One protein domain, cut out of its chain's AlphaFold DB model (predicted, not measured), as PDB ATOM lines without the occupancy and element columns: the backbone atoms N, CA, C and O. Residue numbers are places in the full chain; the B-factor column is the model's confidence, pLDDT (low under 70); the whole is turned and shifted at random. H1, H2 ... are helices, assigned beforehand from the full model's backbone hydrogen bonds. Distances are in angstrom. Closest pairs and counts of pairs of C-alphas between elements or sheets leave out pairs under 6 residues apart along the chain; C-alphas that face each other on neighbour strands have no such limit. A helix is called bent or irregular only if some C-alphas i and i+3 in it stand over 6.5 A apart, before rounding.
ATOM      1  N   PHE A   3      -9.148  23.364  12.722       37.25
ATOM      2  CA  PHE A   3      -8.472  22.198  12.166       37.25
ATOM      3  C   PHE A   3      -9.166  21.464  11.006       37.25
ATOM      4  O   PHE A   3      -8.488  21.113  10.052       37.25
ATOM      5  N   VAL A   4     -10.489  21.236  11.015       38.78
ATOM      6  CA  VAL A   4     -11.145  20.541   9.877       38.78
ATOM      7  C   VAL A   4     -11.100  21.403   8.609       38.78
ATOM      8  O   VAL A   4     -10.930  20.871   7.513       38.78
ATOM      9  N   LEU A   5     -11.181  22.730   8.765       36.56
ATOM     10  CA  LEU A   5     -10.963  23.695   7.685       36.56
ATOM     11  C   LEU A   5      -9.474  23.769   7.308       36.56
ATOM     12  O   LEU A   5      -9.130  23.695   6.138       36.56
ATOM     13  N   LEU A   6      -8.590  23.854   8.299       38.56
ATOM     14  CA  LEU A   6      -7.137  23.968   8.144       38.56
ATOM     15  C   LEU A   6      -6.503  22.764   7.438       38.56
ATOM     16  O   LEU A   6      -5.726  22.923   6.502       38.56
ATOM     17  N   HIS A   7      -6.892  21.558   7.838       40.38
ATOM     18  CA  HIS A   7      -6.406  20.304   7.277       40.38
ATOM     19  C   HIS A   7      -6.908  20.123   5.833       40.38
ATOM     20  O   HIS A   7      -6.136  19.709   4.977       40.38
ATOM     21  N   LYS A   8      -8.149  20.549   5.523       38.78
ATOM     22  CA  LYS A   8      -8.681  20.604   4.142       38.78
ATOM     23  C   LYS A   8      -7.909  21.564   3.232       38.78
ATOM     24  O   LYS A   8      -7.918  21.370   2.018       38.78
ATOM     25  N   VAL A   9      -7.294  22.611   3.785       40.28
ATOM     26  CA  VAL A   9      -6.677  23.684   2.993       40.28
ATOM     27  C   VAL A   9      -5.146  23.589   2.935       40.28
ATOM     28  O   VAL A   9      -4.553  24.032   1.959       40.28
ATOM     29  N   CYS A  10      -4.485  22.944   3.898       40.06
ATOM     30  CA  CYS A  10      -3.028  22.756   3.856       40.06
ATOM     31  C   CYS A  10      -2.575  21.460   3.153       40.06
ATOM     32  O   CYS A  10      -1.437  21.410   2.697       40.06
ATOM     33  N   GLN A  11      -3.428  20.431   3.032       40.31
ATOM     34  CA  GLN A  11      -3.090  19.170   2.337       40.31
ATOM     35  C   GLN A  11      -3.558  19.099   0.875       40.31
ATOM     36  O   GLN A  11      -3.225  18.158   0.156       40.31
ATOM     37  N   THR A  12      -4.302  20.097   0.397       43.78
ATOM     38  CA  THR A  12      -4.764  20.167  -0.993       43.78
ATOM     39  C   THR A  12      -3.756  20.898  -1.889       43.78
ATOM     40  O   THR A  12      -3.007  21.767  -1.437       43.78
ATOM     41  N   ASN A  13      -3.756  20.557  -3.187       46.06
ATOM     42  CA  ASN A  13      -2.956  21.154  -4.276       46.06
ATOM     43  C   ASN A  13      -3.346  22.626  -4.572       46.06
ATOM     44  O   ASN A  13      -3.564  23.029  -5.715       46.06
ATOM     45  N   PHE A  14      -3.482  23.452  -3.538       52.97
ATOM     46  CA  PHE A  14      -3.544  24.897  -3.682       52.97
ATOM     47  C   PHE A  14      -2.232  25.409  -4.272       52.97
ATOM     48  O   PHE A  14      -1.160  24.851  -4.030       52.97
ATOM     49  N   SER A  15      -2.303  26.497  -5.044       60.47
ATOM     50  CA  SER A  15      -1.078  27.199  -5.416       60.47
ATOM     51  C   SER A  15      -0.326  27.571  -4.139       60.47
ATOM     52  O   SER A  15      -0.944  27.902  -3.121       60.47
ATOM     53  N   LEU A  16       1.006  27.542  -4.190       64.81
ATOM     54  CA  LEU A  16       1.852  27.905  -3.051       64.81
ATOM     55  C   LEU A  16       1.433  29.260  -2.444       64.81
ATOM     56  O   LEU A  16       1.447  29.435  -1.233       64.81
ATOM     57  N   PHE A  17       0.961  30.189  -3.280       68.38
ATOM     58  CA  PHE A  17       0.410  31.473  -2.853       68.38
ATOM     59  C   PHE A  17      -0.815  31.354  -1.941       68.38
ATOM     60  O   PHE A  17      -0.887  32.049  -0.932       68.38
ATOM     61  N   LEU A  18      -1.768  30.479  -2.264       68.06
ATOM     62  CA  LEU A  18      -2.977  30.303  -1.460       68.06
ATOM     63  C   LEU A  18      -2.689  29.509  -0.177       68.06
ATOM     64  O   LEU A  18      -3.232  29.832   0.877       68.06
ATOM     65  N   GLN A  19      -1.756  28.556  -0.231       62.94
ATOM     66  CA  GLN A  19      -1.244  27.883   0.967       62.94
ATOM     67  C   GLN A  19      -0.568  28.875   1.928       62.94
ATOM     68  O   GLN A  19      -0.835  28.856   3.129       62.94
ATOM     69  N   ILE A  20       0.257  29.788   1.402       75.88
ATOM     70  CA  ILE A  20       0.905  30.843   2.192       75.88
ATOM     71  C   ILE A  20      -0.139  31.794   2.787       75.88
ATOM     72  O   ILE A  20      -0.110  32.024   3.995       75.88
ATOM     73  N   ALA A  21      -1.081  32.294   1.981       78.62
ATOM     74  CA  ALA A  21      -2.122  33.213   2.443       78.62
ATOM     75  C   ALA A  21      -2.980  32.598   3.560       78.62
ATOM     76  O   ALA A  21      -3.267  33.248   4.564       78.62
ATOM     77  N   LEU A  22      -3.334  31.315   3.436       73.62
ATOM     78  CA  LEU A  22      -4.056  30.630   4.500       73.62
ATOM     79  C   LEU A  22      -3.188  30.433   5.746       73.62
ATOM     80  O   LEU A  22      -3.652  30.671   6.858       73.62
ATOM     81  N   SER A  23      -1.927  30.024   5.579       81.25
ATOM     82  CA  SER A  23      -1.016  29.862   6.715       81.25
ATOM     83  C   SER A  23      -0.845  31.165   7.500       81.25
ATOM     84  O   SER A  23      -0.732  31.134   8.722       81.25
ATOM     85  N   GLN A  24      -0.890  32.319   6.825       83.69
ATOM     86  CA  GLN A  24      -0.886  33.631   7.469       83.69
ATOM     87  C   GLN A  24      -2.162  33.866   8.271       83.69
ATOM     88  O   GLN A  24      -2.061  34.127   9.466       83.69
ATOM     89  N   TYR A  25      -3.337  33.678   7.662       83.94
ATOM     90  CA  TYR A  25      -4.621  33.834   8.352       83.94
ATOM     91  C   TYR A  25      -4.709  32.964   9.614       83.94
ATOM     92  O   TYR A  25      -5.129  33.424  10.675       83.94
ATOM     93  N   VAL A  26      -4.268  31.710   9.517       80.50
ATOM     94  CA  VAL A  26      -4.229  30.769  10.644       80.50
ATOM     95  C   VAL A  26      -3.341  31.296  11.762       80.50
ATOM     96  O   VAL A  26      -3.711  31.233  12.930       80.50
ATOM     97  N   CYS A  27      -2.171  31.819  11.408       84.38
ATOM     98  CA  CYS A  27      -1.218  32.323  12.382       84.38
ATOM     99  C   CYS A  27      -1.639  33.644  13.027       84.38
ATOM    100  O   CYS A  27      -1.324  33.865  14.194       84.38
ATOM    101  N   GLU A  28      -2.376  34.491  12.309       88.25
ATOM    102  CA  GLU A  28      -2.997  35.704  12.855       88.25
ATOM    103  C   GLU A  28      -4.092  35.379  13.876       88.25
ATOM    104  O   GLU A  28      -4.252  36.096  14.860       88.25
ATOM    105  N   HIS A  29      -4.801  34.265  13.686       84.19
ATOM    106  CA  HIS A  29      -5.893  33.824  14.558       84.19
ATOM    107  C   HIS A  29      -5.486  32.666  15.475       84.19
ATOM    108  O   HIS A  29      -6.348  31.929  15.959       84.19
ATOM    109  N   LYS A  30      -4.180  32.479  15.709       81.19
ATOM    110  CA  LYS A  30      -3.661  31.255  16.331       81.19
ATOM    111  C   LYS A  30      -4.283  30.951  17.696       81.19
ATOM    112  O   LYS A  30      -4.670  29.814  17.954       81.19
ATOM    113  N   ASP A  31      -4.492  31.988  18.501       80.06
ATOM    114  CA  ASP A  31      -5.015  31.881  19.866       80.06
ATOM    115  C   ASP A  31      -6.488  31.429  19.899       80.06
ATOM    116  O   ASP A  31      -6.936  30.839  20.878       80.06
ATOM    117  N   ALA A  32      -7.239  31.658  18.816       77.62
ATOM    118  CA  ALA A  32      -8.624  31.208  18.664       77.62
ATOM    119  C   ALA A  32      -8.742  29.822  18.000       77.62
ATOM    120  O   ALA A  32      -9.831  29.242  17.958       77.62
ATOM    121  N   ILE A  33      -7.647  29.303  17.434       72.94
ATOM    122  CA  ILE A  33      -7.642  28.104  16.589       72.94
ATOM    123  C   ILE A  33      -7.115  26.881  17.334       72.94
ATOM    124  O   ILE A  33      -7.794  25.852  17.320       72.94
ATOM    125  N   SER A  34      -5.907  26.972  17.900       74.88
ATOM    126  CA  SER A  34      -5.197  25.867  18.555       74.88
ATOM    127  C   SER A  34      -3.947  26.392  19.264       74.88
ATOM    128  O   SER A  34      -3.252  27.268  18.753       74.88
ATOM    129  N   SER A  35      -3.595  25.819  20.414       78.38
ATOM    130  CA  SER A  35      -2.300  26.098  21.049       78.38
ATOM    131  C   SER A  35      -1.125  25.440  20.312       78.38
ATOM    132  O   SER A  35       0.006  25.916  20.401       78.38
ATOM    133  N   ASN A  36      -1.378  24.376  19.545       76.88
ATOM    134  CA  ASN A  36      -0.351  23.540  18.915       76.88
ATOM    135  C   ASN A  36       0.246  24.152  17.635       76.88
ATOM    136  O   ASN A  36       1.251  23.660  17.126       76.88
ATOM    137  N   ILE A  37      -0.335  25.235  17.105       83.88
ATOM    138  CA  ILE A  37       0.130  25.884  15.863       83.88
ATOM    139  C   ILE A  37       1.221  26.932  16.068       83.88
ATOM    140  O   ILE A  37       1.871  27.311  15.092       83.88
ATOM    141  N   ALA A  38       1.459  27.390  17.300       87.81
ATOM    142  CA  ALA A  38       2.467  28.414  17.577       87.81
ATOM    143  C   ALA A  38       3.862  28.069  16.999       87.81
ATOM    144  O   ALA A  38       4.410  28.921  16.293       87.81
ATOM    145  N   PRO A  39       4.385  26.830  17.137       88.94
ATOM    146  CA  PRO A  39       5.676  26.454  16.554       88.94
ATOM    147  C   PRO A  39       5.709  26.535  15.021       88.94
ATOM    148  O   PRO A  39       6.740  26.854  14.431       88.94
ATOM    149  N   CYS A  40       4.586  26.268  14.345       86.94
ATOM    150  CA  CYS A  40       4.504  26.393  12.890       86.94
ATOM    151  C   CYS A  40       4.428  27.850  12.435       86.94
ATOM    152  O   CYS A  40       4.946  28.187  11.375       86.94
ATOM    153  N   CYS A  41       3.822  28.725  13.232       90.44
ATOM    154  CA  CYS A  41       3.688  30.141  12.905       90.44
ATOM    155  C   CYS A  41       4.991  30.935  13.029       90.44
ATOM    156  O   CYS A  41       5.134  31.981  12.396       90.44
ATOM    157  N   GLU A  42       5.960  30.415  13.778       93.25
ATOM    158  CA  GLU A  42       7.312  30.972  13.876       93.25
ATOM    159  C   GLU A  42       8.197  30.605  12.676       93.25
ATOM    160  O   GLU A  42       9.217  31.252  12.435       93.25
ATOM    161  N   LYS A  43       7.798  29.613  11.868       90.19
ATOM    162  CA  LYS A  43       8.544  29.217  10.668       90.19
ATOM    163  C   LYS A  43       8.452  30.263   9.548       90.19
ATOM    164  O   LYS A  43       7.492  31.044   9.501       90.19
ATOM    165  N   PRO A  44       9.408  30.266   8.598       91.31
ATOM    166  CA  PRO A  44       9.321  31.072   7.384       91.31
ATOM    167  C   PRO A  44       8.028  30.799   6.609       91.31
ATOM    168  O   PRO A  44       7.571  29.659   6.560       91.31
ATOM    169  N   LEU A  45       7.465  31.825   5.957       83.69
ATOM    170  CA  LEU A  45       6.164  31.757   5.263       83.69
ATOM    171  C   LEU A  45       6.014  30.553   4.324       83.69
ATOM    172  O   LEU A  45       4.941  29.966   4.258       83.69
ATOM    173  N   VAL A  46       7.088  30.169   3.633       82.38
ATOM    174  CA  VAL A  46       7.099  29.050   2.679       82.38
ATOM    175  C   VAL A  46       7.016  27.684   3.378       82.38
ATOM    176  O   VAL A  46       6.496  26.733   2.805       82.38
ATOM    177  N   GLU A  47       7.477  27.576   4.625       83.31
ATOM    178  CA  GLU A  47       7.486  26.328   5.403       83.31
ATOM    179  C   GLU A  47       6.228  26.140   6.260       83.31
ATOM    180  O   GLU A  47       5.896  25.012   6.640       83.31
ATOM    181  N   ARG A  48       5.513  27.229   6.575       84.81
ATOM    182  CA  ARG A  48       4.316  27.179   7.431       84.81
ATOM    183  C   ARG A  48       3.255  26.205   6.921       84.81
ATOM    184  O   ARG A  48       2.770  25.440   7.749       84.81
ATOM    185  N   PRO A  49       2.900  26.164   5.618       78.94
ATOM    186  CA  PRO A  49       1.856  25.259   5.144       78.94
ATOM    187  C   PRO A  49       2.190  23.789   5.396       78.94
ATOM    188  O   PRO A  49       1.360  23.052   5.923       78.94
ATOM    189  N   SER A  50       3.428  23.383   5.095       76.88
ATOM    190  CA  SER A  50       3.881  22.008   5.316       76.88
ATOM    191  C   SER A  50       3.917  21.651   6.799       76.88
ATOM    192  O   SER A  50       3.580  20.527   7.146       76.88
ATOM    193  N   CYS A  51       4.304  22.587   7.671       80.06
ATOM    194  CA  CYS A  51       4.275  22.369   9.117       80.06
ATOM    195  C   CYS A  51       2.840  22.231   9.635       80.06
ATOM    196  O   CYS A  51       2.527  21.280  10.342       80.06
ATOM    197  N   LEU A  52       1.952  23.153   9.241       74.62
ATOM    198  CA  LEU A  52       0.540  23.158   9.634       74.62
ATOM    199  C   LEU A  52      -0.198  21.892   9.175       74.62
ATOM    200  O   LEU A  52      -1.129  21.458   9.843       74.62
ATOM    201  N   ALA A  53       0.220  21.283   8.063       68.69
ATOM    202  CA  ALA A  53      -0.353  20.038   7.554       68.69
ATOM    203  C   ALA A  53      -0.033  18.797   8.411       68.69
ATOM    204  O   ALA A  53      -0.685  17.770   8.227       68.69
ATOM    205  N   THR A  54       0.960  18.877   9.304       66.38
ATOM    206  CA  THR A  54       1.464  17.743  10.102       66.38
ATOM    207  C   THR A  54       1.278  17.915  11.606       66.38
ATOM    208  O   THR A  54       1.746  17.074  12.369       66.38
TER     209      THR A  54
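This is residues 3 to 54 of the 343 residues of an uncharacterized protein of Pseudonaja textilis (UniProt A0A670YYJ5). One long helix, H2, forms one side of a small rounded body, and short H5 packs on its residues 19 to 23, where it also meets H1 and H4. H1 folds back along H2 as a helical hairpin, H4 packs on residues 23 to 27 of H2, and H3 makes the turn from H2 to H4. The printed part has 52 residues with five named helices, in the order H1, H2, H3, H4, H5, and no named strand; the class is all helix. It is compact, with a radius of gyration of the C-alphas of 9.6 A, and its C-alphas span 26 by 23 by 17 A.

H2, residues 16 to 28, and H5, residues 48 to 52, are the hubs, touching three helices each. H2 touches H5 with residues 19 to 23 alone; the closest C-alphas, of Ser 23 and Pro 49, are 5.6 A apart. H1, residues 3 to 10, forms a helical hairpin with H2: they touch, the closest C-alphas being those of Cys 10 and Gln 19 at 6.1 A, and run opposite ways at a shallow tilt of 31 degrees. H1 also touches H5, where the closest C-alphas, of Cys 10 and Pro 49, are 5.6 A apart. H4, residues 35 to 41, touches residues 23 to 27 of H2 alone, with the closest C-alphas, of Cys 27 and Cys 41, 5.4 A apart; they run opposite ways at a steep tilt of 46 degrees. H4 touches H5, the closest C-alphas being those of Cys 40 and Arg 48 at 5.5 A. H3, residues 30 to 33, touches no helix but is near H4, with the closest C-alphas, of Lys 30 and Ile 37, 6.6 A apart. H1 and H4 are apart, as are H3 and H5. In H1, H2 and H5 every O i to N i+4 pair is within hydrogen-bond range; in H4 1 of 3 is, beside 2 of 4 O i to N i+3 pairs, and H3 is too short for an O i to N i+4 pair.

H2 is the longest helix, 18.4 A from C-alpha 16 at (1.852, 27.905, -3.051) to C-alpha 28. H1 measures 10.0 A and begins at C-alpha 3 at (-8.472, 22.198, 12.166). H3 measures 5.1 A. H4 measures 10.9 A and is irregular: C-alphas 36 and 39 are 7.1 A apart. H5 measures 5.9 A and ends at C-alpha 52 at (0.540, 23.158, 9.634).

The two C-alphas farthest apart, of Ser 15 and Ser 35, are 26.5 A apart. The printed part has no cut. The links H1 to H2, H2 to H3 and H3 to H4 are tight, and H4 to H5 is short. The mean pLDDT of the printed part is 70.5; residues 3 to 19 and 53 to 54 are under 70, and H1 has a mean of 39.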